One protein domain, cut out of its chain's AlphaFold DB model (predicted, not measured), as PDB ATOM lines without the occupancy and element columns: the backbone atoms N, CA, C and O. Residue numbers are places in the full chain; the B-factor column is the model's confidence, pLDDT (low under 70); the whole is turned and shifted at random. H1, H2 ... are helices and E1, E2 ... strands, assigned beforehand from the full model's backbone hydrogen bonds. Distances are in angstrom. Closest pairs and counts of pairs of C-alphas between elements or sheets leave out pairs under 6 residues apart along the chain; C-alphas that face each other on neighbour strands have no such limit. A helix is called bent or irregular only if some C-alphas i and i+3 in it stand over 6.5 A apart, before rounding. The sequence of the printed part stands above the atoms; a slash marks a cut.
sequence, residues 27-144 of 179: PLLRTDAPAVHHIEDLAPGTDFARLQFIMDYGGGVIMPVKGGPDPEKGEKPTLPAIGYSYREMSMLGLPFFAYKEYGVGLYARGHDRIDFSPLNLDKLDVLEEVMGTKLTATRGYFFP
ATOM      1  N   PRO A  27      80.159 155.328 102.267       47.28
ATOM      2  CA  PRO A  27      78.972 154.593 101.879       47.28
ATOM      3  C   PRO A  27      79.000 153.256 102.625       47.28
ATOM      4  O   PRO A  27      80.068 152.672 102.806       47.28
ATOM      5  N   LEU A  28      77.836 152.743 103.026       51.00
ATOM      6  CA  LEU A  28      77.650 151.414 103.643       51.00
ATOM      7  C   LEU A  28      78.164 150.242 102.762       51.00
ATOM      8  O   LEU A  28      77.882 149.077 103.026       51.00
ATOM      9  N   LEU A  29      78.890 150.548 101.687       48.81
ATOM     10  CA  LEU A  29      79.453 149.665 100.689       48.81
ATOM     11  C   LEU A  29      80.860 149.205 101.095       48.81
ATOM     12  O   LEU A  29      81.779 150.005 101.253       48.81
ATOM     13  N   ARG A  30      81.003 147.876 101.172       52.19
ATOM     14  CA  ARG A  30      82.253 147.102 101.247       52.19
ATOM     15  C   ARG A  30      83.282 147.634 102.243       52.19
ATOM     16  O   ARG A  30      84.399 148.015 101.889       52.19
ATOM     17  N   THR A  31      82.928 147.593 103.518       55.97
ATOM     18  CA  THR A  31      83.901 147.721 104.611       55.97
ATOM     19  C   THR A  31      84.885 146.546 104.677       55.97
ATOM     20  O   THR A  31      85.890 146.640 105.371       55.97
ATOM     21  N   ASP A  32      84.632 145.474 103.923       63.91
ATOM     22  CA  ASP A  32      85.412 144.241 103.845       63.91
ATOM     23  C   ASP A  32      86.408 144.191 102.675       63.91
ATOM     24  O   ASP A  32      87.194 143.245 102.600       63.91
ATOM     25  N   ALA A  33      86.406 145.164 101.759       74.50
ATOM     26  CA  ALA A  33      87.364 145.184 100.656       74.50
ATOM     27  C   ALA A  33      88.778 145.563 101.144       74.50
ATOM     28  O   ALA A  33      88.913 146.458 101.989       74.50
ATOM     29  N   PRO A  34      89.839 144.941 100.594       80.19
ATOM     30  CA  PRO A  34      91.206 145.388 100.820       80.19
ATOM     31  C   PRO A  34      91.367 146.861 100.431       80.19
ATOM     32  O   PRO A  34      90.907 147.299  99.375       80.19
ATOM     33  N   ALA A  35      92.041 147.623 101.280       82.31
ATOM     34  CA  ALA A  35      92.371 149.019 101.059       82.31
ATOM     35  C   ALA A  35      93.891 149.201 101.045       82.31
ATOM     36  O   ALA A  35      94.638 148.406 101.612       82.31
ATOM     37  N   VAL A  36      94.348 150.271 100.395       86.06
ATOM     38  CA  VAL A  36      95.767 150.631 100.351       86.06
ATOM     39  C   VAL A  36      95.956 152.009 100.957       86.06
ATOM     40  O   VAL A  36      95.335 152.979 100.514       86.06
ATOM     41  N   HIS A  37      96.800 152.081 101.982       86.25
ATOM     42  CA  HIS A  37      97.264 153.331 102.560       86.25
ATOM     43  C   HIS A  37      98.518 153.753 101.808       86.25
ATOM     44  O   HIS A  37      99.482 152.995 101.759       86.25
ATOM     45  N   HIS A  38      98.488 154.930 101.197       86.75
ATOM     46  CA  HIS A  38      99.648 155.479 100.512       86.75
ATOM     47  C   HIS A  38     100.771 155.747 101.523       86.75
ATOM     48  O   HIS A  38     100.511 156.347 102.563       86.75
ATOM     49  N   ILE A  39     101.989 155.295 101.225       86.12
ATOM     50  CA  ILE A  39     103.169 155.540 102.065       86.12
ATOM     51  C   ILE A  39     104.045 156.605 101.413       86.12
ATOM     52  O   ILE A  39     104.372 157.601 102.053       86.12
ATOM     53  N   GLU A  40     104.447 156.371 100.164       85.00
ATOM     54  CA  GLU A  40     105.461 157.174  99.484       85.00
ATOM     55  C   GLU A  40     105.313 157.059  97.959       85.00
ATOM     56  O   GLU A  40     104.968 155.995  97.431       85.00
ATOM     57  N   ASP A  41     105.579 158.156  97.249       85.12
ATOM     58  CA  ASP A  41     105.680 158.183  95.790       85.12
ATOM     59  C   ASP A  41     107.043 157.653  95.320       85.12
ATOM     60  O   ASP A  41     108.059 157.793  95.999       85.12
ATOM     61  N   LEU A  42     107.089 157.060  94.126       82.31
ATOM     62  CA  LEU A  42     108.356 156.608  93.543       82.31
ATOM     63  C   LEU A  42     109.208 157.797  93.079       82.31
ATOM     64  O   LEU A  42     108.692 158.838  92.665       82.31
ATOM     65  N   ALA A  43     110.533 157.625  93.105       78.25
ATOM     66  CA  ALA A  43     111.468 158.674  92.719       78.25
ATOM     67  C   ALA A  43     111.238 159.139  91.260       78.25
ATOM     68  O   ALA A  43     111.009 158.309  90.367       78.25
ATOM     69  N   PRO A  44     111.328 160.453  90.976       70.69
ATOM     70  CA  PRO A  44     111.186 160.960  89.617       70.69
ATOM     71  C   PRO A  44     112.305 160.408  88.723       70.69
ATOM     72  O   PRO A  44     113.485 160.566  89.024       70.69
ATOM     73  N   GLY A  45     111.927 159.756  87.618       70.44
ATOM     74  CA  GLY A  45     112.859 159.091  86.696       70.44
ATOM     75  C   GLY A  45     112.983 157.575  86.876       70.44
ATOM     76  O   GLY A  45     113.785 156.957  86.179       70.44
ATOM     77  N   THR A  46     112.188 156.965  87.763       75.62
ATOM     78  CA  THR A  46     112.136 155.501  87.883       75.62
ATOM     79  C   THR A  46     111.683 154.864  86.563       75.62
ATOM     80  O   THR A  46     110.712 155.305  85.946       75.62
ATOM     81  N   ASP A  47     112.384 153.818  86.124       80.06
ATOM     82  CA  ASP A  47     112.064 153.089  84.895       80.06
ATOM     83  C   ASP A  47     110.739 152.323  85.048       80.06
ATOM     84  O   ASP A  47     110.667 151.251  85.659       80.06
ATOM     85  N   PHE A  48     109.673 152.881  84.468       73.75
ATOM     86  CA  PHE A  48     108.336 152.295  84.498       73.75
ATOM     87  C   PHE A  48     108.269 150.906  83.868       73.75
ATOM     88  O   PHE A  48     107.494 150.083  84.348       73.75
ATOM     89  N   ALA A  49     109.077 150.605  82.847       76.19
ATOM     90  CA  ALA A  49     109.065 149.280  82.232       76.19
ATOM     91  C   ALA A  49     109.601 148.219  83.207       76.19
ATOM     92  O   ALA A  49     109.051 147.120  83.302       76.19
ATOM     93  N   ARG A  50     110.626 148.567  83.995       77.06
ATOM     94  CA  ARG A  50     111.139 147.703  85.071       77.06
ATOM     95  C   ARG A  50     110.157 147.572  86.233       77.06
ATOM     96  O   ARG A  50     109.996 146.473  86.757       77.06
ATOM     97  N   LEU A  51     109.472 148.651  86.615       76.31
ATOM     98  CA  LEU A  51     108.434 148.590  87.652       76.31
ATOM     99  C   LEU A  51     107.252 147.718  87.227       76.31
ATOM    100  O   LEU A  51     106.799 146.889  88.011       76.31
ATOM    101  N   GLN A  52     106.784 147.873  85.986       74.88
ATOM    102  CA  GLN A  52     105.723 147.054  85.404       74.88
ATOM    103  C   GLN A  52     106.106 145.575  85.463       74.88
ATOM    104  O   GLN A  52     105.324 144.759  85.933       74.88
ATOM    105  N   PHE A  53     107.348 145.241  85.098       75.19
ATOM    106  CA  PHE A  53     107.859 143.879  85.218       75.19
ATOM    107  C   PHE A  53     107.799 143.359  86.665       75.19
ATOM    108  O   PHE A  53     107.348 142.241  86.894       75.19
ATOM    109  N   ILE A  54     108.184 144.166  87.660       71.69
ATOM    110  CA  ILE A  54     108.089 143.787  89.082       71.69
ATOM    111  C   ILE A  54     106.624 143.604  89.521       71.69
ATOM    112  O   ILE A  54     106.326 142.712  90.323       71.69
ATOM    113  N   MET A  55     105.697 144.417  89.007       71.81
ATOM    114  CA  MET A  55     104.268 144.280  89.300       71.81
ATOM    115  C   MET A  55     103.668 143.015  88.669       71.81
ATOM    116  O   MET A  55     102.993 142.258  89.367       71.81
ATOM    117  N   ASP A  56     103.981 142.743  87.403       70.50
ATOM    118  CA  ASP A  56     103.431 141.620  86.635       70.50
ATOM    119  C   ASP A  56     104.016 140.270  87.085       70.50
ATOM    120  O   ASP A  56     103.288 139.292  87.259       70.50
ATOM    121  N   TYR A  57     105.328 140.207  87.339       66.19
ATOM    122  CA  TYR A  57     106.011 138.981  87.778       66.19
ATOM    123  C   TYR A  57     105.891 138.734  89.289       66.19
ATOM    124  O   TYR A  57     106.125 137.629  89.777       66.19
ATOM    125  N   GLY A  58     105.537 139.770  90.053       60.50
ATOM    126  CA  GLY A  58     105.523 139.748  91.513       60.50
ATOM    127  C   GLY A  58     104.332 139.030  92.148       60.50
ATOM    128  O   GLY A  58     104.305 138.939  93.378       60.50
ATOM    129  N   GLY A  59     103.384 138.523  91.356       65.62
ATOM    130  CA  GLY A  59     102.112 138.000  91.858       65.62
ATOM    131  C   GLY A  59     101.134 139.127  92.174       65.62
ATOM    132  O   GLY A  59     100.595 139.183  93.278       65.62
ATOM    133  N   GLY A  60     100.958 140.047  91.219       71.44
ATOM    134  CA  GLY A  60     100.018 141.156  91.331       71.44
ATOM    135  C   GLY A  60      98.608 140.677  91.683       71.44
ATOM    136  O   GLY A  60      98.050 139.782  91.050       71.44
ATOM    137  N   VAL A  61      98.034 141.285  92.714       79.38
ATOM    138  CA  VAL A  61      96.661 141.081  93.160       79.38
ATOM    139  C   VAL A  61      95.831 142.251  92.654       79.38
ATOM    140  O   VAL A  61      96.128 143.406  92.950       79.38
ATOM    141  N   ILE A  62      94.766 141.945  91.916       80.75
ATOM    142  CA  ILE A  62      93.775 142.937  91.501       80.75
ATOM    143  C   ILE A  62      92.754 143.064  92.630       80.75
ATOM    144  O   ILE A  62      91.977 142.143  92.892       80.75
ATOM    145  N   MET A  63      92.763 144.200  93.317       79.88
ATOM    146  CA  MET A  63      91.845 144.493  94.415       79.88
ATOM    147  C   MET A  63      90.739 145.443  93.940       79.88
ATOM    148  O   MET A  63      91.017 146.376  93.188       79.88
ATOM    149  N   PRO A  64      89.483 145.266  94.373       75.69
ATOM    150  CA  PRO A  64      88.434 146.238  94.088       75.69
ATOM    151  C   PRO A  64      88.691 147.554  94.836       75.69
ATOM    152  O   PRO A  64      89.151 147.545  95.978       75.69
ATOM    153  N   VAL A  65      88.342 148.692  94.231       72.62
ATOM    154  CA  VAL A  65      88.420 149.993  94.916       72.62
ATOM    155  C   VAL A  65      87.353 150.074  96.016       72.62
ATOM    156  O   VAL A  65      86.157 149.875  95.777       72.62
ATOM    157  N   LYS A  66      87.780 150.378  97.246       68.94
ATOM    158  CA  LYS A  66      86.878 150.639  98.375       68.94
ATOM    159  C   LYS A  66      86.044 151.897  98.101       68.94
ATOM    160  O   LYS A  66      86.608 152.949  97.817       68.94
ATOM    161  N   GLY A  67      84.720 151.784  98.214       65.06
ATOM    162  CA  GLY A  67      83.769 152.844  97.850       65.06
ATOM    163  C   GLY A  67      83.222 152.748  96.419       65.06
ATOM    164  O   GLY A  67      82.296 153.482  96.089       65.06
ATOM    165  N   GLY A  68      83.714 151.800  95.610       64.44
ATOM    166  CA  GLY A  68      83.315 151.633  94.212       64.44
ATOM    167  C   GLY A  68      84.169 152.460  93.242       64.44
ATOM    168  O   GLY A  68      85.145 153.081  93.666       64.44
ATOM    169  N   PRO A  69      83.841 152.435  91.940       61.78
ATOM    170  CA  PRO A  69      84.537 153.232  90.937       61.78
ATOM    171  C   PRO A  69      84.378 154.721  91.243       61.78
ATOM    172  O   PRO A  69      83.270 155.169  91.529       61.78
ATOM    173  N   ASP A  70      85.471 155.480  91.181       58.44
ATOM    174  CA  ASP A  70      85.449 156.937  91.351       58.44
ATOM    175  C   ASP A  70      85.234 157.596  89.970       58.44
ATOM    176  O   ASP A  70      86.158 157.581  89.146       58.44
ATOM    177  N   PRO A  71      84.031 158.129  89.667       54.53
ATOM    178  CA  PRO A  71      83.731 158.732  88.369       54.53
ATOM    179  C   PRO A  71      84.469 160.056  88.135       54.53
ATOM    180  O   PRO A  71      84.623 160.452  86.981       54.53
ATOM    181  N   GLU A  72      84.955 160.730  89.185       55.00
ATOM    182  CA  GLU A  72      85.650 162.019  89.060       55.00
ATOM    183  C   GLU A  72      87.149 161.862  88.777       55.00
ATOM    184  O   GLU A  72      87.756 162.739  88.158       55.00
ATOM    185  N   LYS A  73      87.765 160.737  89.169       54.41
ATOM    186  CA  LYS A  73      89.213 160.526  88.970       54.41
ATOM    187  C   LYS A  73      89.642 160.139  87.557       54.41
ATOM    188  O   LYS A  73      90.838 160.161  87.275       54.41
ATOM    189  N   GLY A  74      88.696 159.884  86.653       50.47
ATOM    190  CA  GLY A  74      88.978 159.572  85.254       50.47
ATOM    191  C   GLY A  74      89.759 158.265  85.052       50.47
ATOM    192  O   GLY A  74      90.360 157.701  85.959       50.47
ATOM    193  N   GLU A  75      89.754 157.764  83.820       53.53
ATOM    194  CA  GLU A  75      90.312 156.458  83.426       53.53
ATOM    195  C   GLU A  75      91.842 156.335  83.531       53.53
ATOM    196  O   GLU A  75      92.398 155.311  83.138       53.53
ATOM    197  N   LYS A  76      92.558 157.360  84.005       57.41
ATOM    198  CA  LYS A  76      94.022 157.353  83.953       57.41
ATOM    199  C   LYS A  76      94.583 156.540  85.119       57.41
ATOM    200  O   LYS A  76      94.399 156.948  86.267       57.41
ATOM    201  N   PRO A  77      95.302 155.433  84.845       61.81
ATOM    202  CA  PRO A  77      96.056 154.742  85.874       61.81
ATOM    203  C   PRO A  77      96.988 155.747  86.542       61.81
ATOM    204  O   PRO A  77      97.712 156.489  85.872       61.81
ATOM    205  N   THR A  78      96.935 155.802  87.867       70.38
ATOM    206  CA  THR A  78      97.923 156.565  88.632       70.38
ATOM    207  C   THR A  78      99.303 155.946  88.444       70.38
ATOM    208  O   THR A  78      99.430 154.740  88.223       70.38
ATOM    209  N   LEU A  79     100.341 156.781  88.519       77.06
ATOM    210  CA  LEU A  79     101.709 156.284  88.567       77.06
ATOM    211  C   LEU A  79     101.838 155.298  89.742       77.06
ATOM    212  O   LEU A  79     101.267 155.572  90.804       77.06
ATOM    213  N   PRO A  80     102.550 154.168  89.568       82.44
ATOM    214  CA  PRO A  80     102.810 153.252  90.664       82.44
ATOM    215  C   PRO A  80     103.415 153.989  91.862       82.44
ATOM    216  O   PRO A  80     104.301 154.826  91.702       82.44
ATOM    217  N   ALA A  81     102.925 153.667  93.051       86.94
ATOM    218  CA  ALA A  81     103.382 154.217  94.320       86.94
ATOM    219  C   ALA A  81     103.540 153.093  95.347       86.94
ATOM    220  O   ALA A  81     103.078 151.966  95.137       86.94
ATOM    221  N   ILE A  82     104.185 153.388  96.472       88.38
ATOM    222  CA  ILE A  82     104.327 152.430  97.567       88.38
ATOM    223  C   ILE A  82     103.169 152.617  98.535       88.38
ATOM    224  O   ILE A  82     102.837 153.729  98.954       88.38
ATOM    225  N   GLY A  83     102.544 151.504  98.900       89.50
ATOM    226  CA  GLY A  83     101.401 151.492  99.793       89.50
ATOM    227  C   GLY A  83     101.405 150.313 100.749       89.50
ATOM    228  O   GLY A  83     102.053 149.293 100.523       89.50
ATOM    229  N   TYR A  84     100.639 150.447 101.824       89.00
ATOM    230  CA  TYR A  84     100.345 149.371 102.755       89.00
ATOM    231  C   TYR A  84      98.939 148.836 102.503       89.00
ATOM    232  O   TYR A  84      97.960 149.563 102.671       89.00
ATOM    233  N   SER A  85      98.832 147.568 102.127       88.81
ATOM    234  CA  SER A  85      97.579 146.837 101.996       88.81
ATOM    235  C   SER A  85      97.081 146.341 103.354       88.81
ATOM    236  O   SER A  85      97.761 145.589 104.068       88.81
ATOM    237  N   TYR A  86      95.864 146.751 103.689       87.12
ATOM    238  CA  TYR A  86      95.169 146.412 104.921       87.12
ATOM    239  C   TYR A  86      93.703 146.101 104.636       87.12
ATOM    240  O   TYR A  86      93.138 146.545 103.636       87.12
ATOM    241  N   ARG A  87      93.070 145.367 105.545       85.81
ATOM    242  CA  ARG A  87      91.621 145.188 105.560       85.81
ATOM    243  C   ARG A  87      91.062 145.736 106.857       85.81
ATOM    244  O   ARG A  87      91.672 145.593 107.916       85.81
ATOM    245  N   GLU A  88      89.909 146.381 106.764       83.00
ATOM    246  CA  GLU A  88      89.195 146.880 107.931       83.00
ATOM    247  C   GLU A  88      88.117 145.897 108.374       83.00
ATOM    248  O   GLU A  88      87.524 145.171 107.578       83.00
ATOM    249  N   MET A  89      87.846 145.900 109.672       80.75
ATOM    250  CA  MET A  89      86.635 145.345 110.246       80.75
ATOM    251  C   MET A  89      85.762 146.502 110.702       80.75
ATOM    252  O   MET A  89      86.208 147.400 111.423       80.75
ATOM    253  N   SER A  90      84.501 146.456 110.294       75.94
ATOM    254  CA  SER A  90      83.508 147.446 110.675       75.94
ATOM    255  C   SER A  90      82.384 146.826 111.483       75.94
ATOM    256  O   SER A  90      81.932 145.726 111.165       75.94
ATOM    257  N   MET A  91      81.858 147.582 112.435       72.69
ATOM    258  CA  MET A  91      80.606 147.278 113.113       72.69
ATOM    259  C   MET A  91      79.669 148.464 112.908       72.69
ATOM    260  O   MET A  91      80.070 149.605 113.109       72.69
ATOM    261  N   LEU A  92      78.435 148.201 112.461       72.25
ATOM    262  CA  LEU A  92      77.449 149.247 112.147       72.25
ATOM    263  C   LEU A  92      77.986 150.310 111.164       72.25
ATOM    264  O   LEU A  92      77.712 151.491 111.323       72.25
ATOM    265  N   GLY A  93      78.791 149.908 110.175       67.88
ATOM    266  CA  GLY A  93      79.388 150.831 109.197       67.88
ATOM    267  C   GLY A  93      80.579 151.650 109.714       67.88
ATOM    268  O   GLY A  93      81.185 152.379 108.936       67.88
ATOM    269  N   LEU A  94      80.963 151.500 110.986       72.19
ATOM    270  CA  LEU A  94      82.109 152.189 111.576       72.19
ATOM    271  C   LEU A  94      83.314 151.245 111.661       72.19
ATOM    272  O   LEU A  94      83.200 150.174 112.268       72.19
ATOM    273  N   PRO A  95      84.467 151.602 111.072       73.94
ATOM    274  CA  PRO A  95      85.658 150.774 111.143       73.94
ATOM    275  C   PRO A  95      86.246 150.854 112.563       73.94
ATOM    276  O   PRO A  95      86.537 151.937 113.068       73.94
ATOM    277  N   PHE A  96      86.390 149.708 113.230       77.06
ATOM    278  CA  PHE A  96      86.904 149.628 114.609       77.06
ATOM    279  C   PHE A  96      88.240 148.892 114.697       77.06
ATOM    280  O   PHE A  96      88.970 149.032 115.673       77.06
ATOM    281  N   PHE A  97      88.584 148.114 113.678       80.69
ATOM    282  CA  PHE A  97      89.839 147.389 113.635       80.69
ATOM    283  C   PHE A  97      90.350 147.334 112.203       80.69
ATOM    284  O   PHE A  97      89.571 147.378 111.252       80.69
ATOM    285  N   ALA A  98      91.660 147.225 112.052       84.44
ATOM    286  CA  ALA A  98      92.300 146.978 110.778       84.44
ATOM    287  C   ALA A  98      93.411 145.959 110.980       84.44
ATOM    288  O   ALA A  98      94.057 145.930 112.026       84.44
ATOM    289  N   TYR A  99      93.643 145.128 109.977       84.44
ATOM    290  CA  TYR A  99      94.735 144.170 109.987       84.44
ATOM    291  C   TYR A  99      95.442 144.147 108.642       84.44
ATOM    292  O   TYR A  99      94.929 144.605 107.620       84.44
ATOM    293  N   LYS A 100      96.671 143.635 108.663       88.38
ATOM    294  CA  LYS A 100      97.486 143.450 107.468       88.38
ATOM    295  C   LYS A 100      96.814 142.437 106.539       88.38
ATOM    296  O   LYS A 100      96.628 141.298 106.949       88.38
ATOM    297  N   GLU A 101      96.532 142.839 105.302       87.75
ATOM    298  CA  GLU A 101      96.097 141.910 104.250       87.75
ATOM    299  C   GLU A 101      97.337 141.399 103.503       87.75
ATOM    300  O   GLU A 101      97.822 140.304 103.778       87.75
ATOM    301  N   TYR A 102      97.932 142.244 102.653       86.88
ATOM    302  CA  TYR A 102      99.175 141.927 101.936       86.88
ATOM    303  C   TYR A 102     100.399 142.690 102.475       86.88
ATOM    304  O   TYR A 102     101.537 142.305 102.212       86.88
ATOM    305  N   GLY A 103     100.202 143.716 103.312       87.69
ATOM    306  CA  GLY A 103     101.282 144.536 103.870       87.69
ATOM    307  C   GLY A 103     101.840 145.538 102.873       87.69
ATOM    308  O   GLY A 103     101.102 146.063 102.056       87.69
ATOM    309  N   VAL A 104     103.130 145.840 102.963       89.38
ATOM    310  CA  VAL A 104     103.792 146.782 102.054       89.38
ATOM    311  C   VAL A 104     103.849 146.217 100.632       89.38
ATOM    312  O   VAL A 104     104.195 145.052 100.428       89.38
ATOM    313  N   GLY A 105     103.562 147.056  99.642       88.88
ATOM    314  CA  GLY A 105     103.680 146.698  98.236       88.88
ATOM    315  C   GLY A 105     103.666 147.897  97.300       88.88
ATOM    316  O   GLY A 105     103.368 149.021  97.706       88.88
ATOM    317  N   LEU A 106     103.978 147.636  96.032       88.75
ATOM    318  CA  LEU A 106     103.704 148.578  94.952       88.75
ATOM    319  C   LEU A 106     102.222 148.521  94.622       88.75
ATOM    320  O   LEU A 106     101.645 147.435  94.566       88.75
ATOM    321  N   TYR A 107     101.616 149.671  94.370       87.19
ATOM    322  CA  TYR A 107     100.248 149.726  93.895       87.19
ATOM    323  C   TYR A 107     100.076 150.763  92.797       87.19
ATOM    324  O   TYR A 107     100.681 151.834  92.835       87.19
ATOM    325  N   ALA A 108      99.193 150.461  91.856       84.62
ATOM    326  CA  ALA A 108      98.673 151.408  90.887       84.62
ATOM    327  C   ALA A 108      97.151 151.432  91.023       84.62
ATOM    328  O   ALA A 108      96.488 150.391  91.045       84.62
ATOM    329  N   ARG A 109      96.574 152.625  91.175       78.81
ATOM    330  CA  ARG A 109      95.118 152.785  91.243       78.81
ATOM    331  C   ARG A 109      94.584 153.081  89.848       78.81
ATOM    332  O   ARG A 109      94.968 154.091  89.252       78.81
ATOM    333  N   GLY A 110      93.708 152.207  89.366       75.69
ATOM    334  CA  GLY A 110      92.855 152.424  88.206       75.69
ATOM    335  C   GLY A 110      91.465 152.921  88.614       75.69
ATOM    336  O   GLY A 110      91.220 153.256  89.773       75.69
ATOM    337  N   HIS A 111      90.551 152.963  87.645       72.12
ATOM    338  CA  HIS A 111      89.194 153.477  87.844       72.12
ATOM    339  C   HIS A 111      88.335 152.580  88.755       72.12
ATOM    340  O   HIS A 111      87.647 153.076  89.644       72.12
ATOM    341  N   ASP A 112      88.396 151.262  88.559       73.25
ATOM    342  CA  ASP A 112      87.570 150.258  89.247       73.25
ATOM    343  C   ASP A 112      88.381 149.274  90.107       73.25
ATOM    344  O   ASP A 112      87.828 148.544  90.938       73.25
ATOM    345  N   ARG A 113      89.704 149.279  89.936       80.38
ATOM    346  CA  ARG A 113      90.630 148.336  90.560       80.38
ATOM    347  C   ARG A 113      91.907 148.996  91.063       80.38
ATOM    348  O   ARG A 113      92.302 150.074  90.623       80.38
ATOM    349  N   ILE A 114      92.561 148.304  91.978       83.19
ATOM    350  CA  ILE A 114      93.899 148.591  92.469       83.19
ATOM    351  C   ILE A 114      94.750 147.379  92.124       83.19
ATOM    352  O   ILE A 114      94.515 146.296  92.659       83.19
ATOM    353  N   ASP A 115      95.733 147.569  91.256       86.00
ATOM    354  CA  ASP A 115      96.739 146.551  90.988       86.00
ATOM    355  C   ASP A 115      97.797 146.662  92.080       86.00
ATOM    356  O   ASP A 115      98.359 147.738  92.289       86.00
ATOM    357  N   PHE A 116      98.023 145.587  92.831       86.94
ATOM    358  CA  PHE A 116      98.903 145.595  93.996       86.94
ATOM    359  C   PHE A 116      99.889 144.438  93.959       86.94
ATOM    360  O   PHE A 116      99.489 143.281  93.909       86.94
ATOM    361  N   SER A 117     101.182 144.731  94.051       89.12
ATOM    362  CA  SER A 117     102.244 143.729  94.104       89.12
ATOM    363  C   SER A 117     102.912 143.759  95.480       89.12
ATOM    364  O   SER A 117     103.585 144.743  95.806       89.12
ATOM    365  N   PRO A 118     102.732 142.718  96.318       88.25
ATOM    366  CA  PRO A 118     103.355 142.670  97.634       88.25
ATOM    367  C   PRO A 118     104.880 142.635  97.511       88.25
ATOM    368  O   PRO A 118     105.456 141.852  96.739       88.25
ATOM    369  N   LEU A 119     105.531 143.485  98.305       86.38
ATOM    370  CA  LEU A 119     106.981 143.594  98.371       86.38
ATOM    371  C   LEU A 119     107.502 142.833  99.590       86.38
ATOM    372  O   LEU A 119     107.253 143.183 100.742       86.38
ATOM    373  N   ASN A 120     108.259 141.781  99.311       82.81
ATOM    374  CA  ASN A 120     109.053 141.056 100.294       82.81
ATOM    375  C   ASN A 120     110.363 141.831 100.524       82.81
ATOM    376  O   ASN A 120     110.702 142.692  99.716       82.81
ATOM    377  N   LEU A 121     111.140 141.489 101.558       81.44
ATOM    378  CA  LEU A 121     112.444 142.131 101.803       81.44
ATOM    379  C   LEU A 121     113.364 142.067 100.569       81.44
ATOM    380  O   LEU A 121     113.865 143.099 100.143       81.44
ATOM    381  N   ASP A 122     113.459 140.906  99.916       81.62
ATOM    382  CA  ASP A 122     114.285 140.736  98.711       81.62
ATOM    383  C   ASP A 122     113.814 141.619  97.543       81.62
ATOM    384  O   ASP A 122     114.613 142.195  96.810       81.62
ATOM    385  N   LYS A 123     112.492 141.761  97.369       79.69
ATOM    386  CA  LYS A 123     111.919 142.625  96.325       79.69
ATOM    387  C   LYS A 123     112.116 144.103  96.650       79.69
ATOM    388  O   LYS A 123     112.232 144.909  95.734       79.69
ATOM    389  N   LEU A 124     112.120 144.452  97.935       82.38
ATOM    390  CA  LEU A 124     112.381 145.807  98.400       82.38
ATOM    391  C   LEU A 124     113.830 146.204  98.105       82.38
ATOM    392  O   LEU A 124     114.048 147.301  97.611       82.38
ATOM    393  N   ASP A 125     114.791 145.304  98.331       83.81
ATOM    394  CA  ASP A 125     116.203 145.543  98.008       83.81
ATOM    395  C   ASP A 125     116.400 145.780  96.500       83.81
ATOM    396  O   ASP A 125     117.047 146.748  96.103       83.81
ATOM    397  N   VAL A 126     115.764 144.960  95.651       82.25
ATOM    398  CA  VAL A 126     115.778 145.151  94.186       82.25
ATOM    399  C   VAL A 126     115.114 146.472  93.789       82.25
ATOM    400  O   VAL A 126     115.588 147.165  92.891       82.25
ATOM    401  N   LEU A 127     114.016 146.848  94.449       81.12
ATOM    402  CA  LEU A 127     113.326 148.104  94.173       81.12
ATOM    403  C   LEU A 127     114.177 149.324  94.571       81.12
ATOM    404  O   LEU A 127     114.244 150.287  93.810       81.12
ATOM    405  N   GLU A 128     114.854 149.274  95.720       85.06
ATOM    406  CA  GLU A 128     115.805 150.302  96.165       85.06
ATOM    407  C   GLU A 128     116.993 150.427  95.194       85.06
ATOM    408  O   GLU A 128     117.422 151.540  94.886       85.06
ATOM    409  N   GLU A 129     117.488 149.308  94.652       82.81
ATOM    410  CA  GLU A 129     118.530 149.302  93.616       82.81
ATOM    411  C   GLU A 129     118.042 149.958  92.315       82.81
ATOM    412  O   GLU A 129     118.738 150.800  91.746       82.81
ATOM    413  N   VAL A 130     116.828 149.623  91.865       79.94
ATOM    414  CA  VAL A 130     116.235 150.183  90.639       79.94
ATOM    415  C   VAL A 130     115.951 151.678  90.775       79.94
ATOM    416  O   VAL A 130     116.119 152.416  89.804       79.94
ATOM    417  N   MET A 131     115.534 152.138  91.954       78.38
ATOM    418  CA  MET A 131     115.280 153.560  92.202       78.38
ATOM    419  C   MET A 131     116.539 154.359  92.537       78.38
ATOM    420  O   MET A 131     116.517 155.587  92.467       78.38
ATOM    421  N   GLY A 132     117.627 153.692  92.925       77.19
ATOM    422  CA  GLY A 132     118.839 154.352  93.408       77.19
ATOM    423  C   GLY A 132     118.645 155.103  94.732       77.19
ATOM    424  O   GLY A 132     119.489 155.921  95.104       77.19
ATOM    425  N   THR A 133     117.546 154.852  95.450       79.50
ATOM    426  CA  THR A 133     117.197 155.503  96.717       79.50
ATOM    427  C   THR A 133     116.736 154.469  97.741       79.50
ATOM    428  O   THR A 133     116.106 153.468  97.412       79.50
ATOM    429  N   LYS A 134     117.065 154.705  99.017       80.81
ATOM    430  CA  LYS A 134     116.644 153.826 100.115       80.81
ATOM    431  C   LYS A 134     115.221 154.150 100.554       80.81
ATOM    432  O   LYS A 134     114.946 155.283 100.952       80.81
ATOM    433  N   LEU A 135     114.367 153.134 100.613       78.81
ATOM    434  CA  LEU A 135     112.969 153.234 101.026       78.81
ATOM    435  C   LEU A 135     112.825 153.145 102.548       78.81
ATOM    436  O   LEU A 135     112.246 152.214 103.119       78.81
ATOM    437  N   THR A 136     113.375 154.142 103.236       71.62
ATOM    438  CA  THR A 136     113.477 154.135 104.702       71.62
ATOM    439  C   THR A 136     112.102 154.183 105.379       71.62
ATOM    440  O   THR A 136     111.886 153.481 106.368       71.62
ATOM    441  N   ALA A 137     111.148 154.937 104.820       72.44
ATOM    442  CA  ALA A 137     109.775 155.011 105.331       72.44
ATOM    443  C   ALA A 137     109.038 153.664 105.230       72.44
ATOM    444  O   ALA A 137     108.160 153.359 106.035       72.44
ATOM    445  N   THR A 138     109.445 152.831 104.275       79.12
ATOM    446  CA  THR A 138     108.796 151.563 103.954       79.12
ATOM    447  C   THR A 138     109.267 150.423 104.863       79.12
ATOM    448  O   THR A 138     108.451 149.625 105.327       79.12
ATOM    449  N   ARG A 139     110.569 150.363 105.188       71.94
ATOM    450  CA  ARG A 139     111.152 149.316 106.059       71.94
ATOM    451  C   ARG A 139     110.647 149.355 107.507       71.94
ATOM    452  O   ARG A 139     110.675 148.333 108.184       71.94
ATOM    453  N   GLY A 140     110.205 150.521 107.979       69.44
ATOM    454  CA  GLY A 140     109.713 150.737 109.343       69.44
ATOM    455  C   GLY A 140     108.237 151.113 109.424       69.44
ATOM    456  O   GLY A 140     107.803 151.606 110.465       69.44
ATOM    457  N   TYR A 141     107.477 150.941 108.339       79.88
ATOM    458  CA  TYR A 141     106.106 151.428 108.288       79.88
ATOM    459  C   TYR A 141     105.231 150.741 109.344       79.88
ATOM    460  O   TYR A 141     105.038 149.522 109.331       79.88
ATOM    461  N   PHE A 142     104.666 151.552 110.236       78.31
ATOM    462  CA  PHE A 142     103.677 151.123 111.210       78.31
ATOM    463  C   PHE A 142     102.309 151.654 110.796       78.31
ATOM    464  O   PHE A 142     102.133 152.855 110.595       78.31
ATOM    465  N   PHE A 143     101.339 150.752 110.659       78.50
ATOM    466  CA  PHE A 143     100.000 151.132 110.231       78.50
ATOM    467  C   PHE A 143      99.345 152.081 111.256       78.50
ATOM    468  O   PHE A 143      99.390 151.800 112.458       78.50
ATOM    469  N   PRO A 144      98.722 153.193 110.821       77.06
ATOM    470  CA  PRO A 144      98.159 154.203 111.709       77.06
ATOM    471  C   PRO A 144      96.842 153.751 112.361       77.06
ATOM    472  O   PRO A 144      95.760 154.224 112.016       77.06
TER     473      PRO A 144
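Overview. This is residues 27 to 144 of the 179 residues of an uncharacterized protein of Sphingomonas sanxanigenens DSM 19645 = NX02 (UniProt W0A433). One strongly twisted antiparallel sheet folds back on itself, with leaf E1 E3 facing leaf E5 E2 and the bent E4 as hinge. The long hairpin of E3 and E4 reaches towards one end; the helices gather at the other, H1 packing across E4 and E5. The printed part has 118 residues, mixed in class, running E1 H1 E2 E3 E4 E5 H2 H3; the sheet's order is E1 E3 E4 E5 E2. It is compact, with a radius of gyration of the C-alphas of 14.6 A, and spans 45 by 32 by 22 A.

Along the chain. Find C-alpha 81 at (103.382, 154.217, 94.320); from there E3 runs 30.3 A to residue 91. E4 covers residues 94 to 109, 24.1 A, and bends by 116 degrees at residue 106. The other strands to look for are E1, residues 35 to 41, 17.0 A; E5, residues 113 to 118, 15.6 A; and E2, residues 61 to 64. H1 is residues 48 to 57, H2 residues 121 to 131, 15.2 A, and H3 residues 136 to 139, ending at C-alpha (111.152, 149.316, 106.059).

Arrangement. E3, E4 and E5 form a meander, each strand the antiparallel neighbour of the one before; with E2 beside E5 they make a Greek key. Look for N 37 and O 84 at 2.9 A, N 85 and O 103 at 2.7 A, N 106 and O 117 at 2.9 A, and N 61 and O 116 at 2.7 A. H1 is on the sheet at a height of 10.3 A; its closest C-alphas to E5 are Met 55 and Ser 117, 5.2 A. H2 only grazes the sheet with residues 121 to 127, H3 with 137 to 139. In H1 and H2 every O i to N i+4 pair is within hydrogen-bond range; H3 is too short for one.

Size, cuts and confidence. The C-alphas farthest apart are Leu 92 and Gly 132, 45.7 A. The printed part has no cut; E2 to E3 is a long link. Residues 27 to 32, 57 to 59, 66 to 77, 93 and 140 have pLDDT under 70.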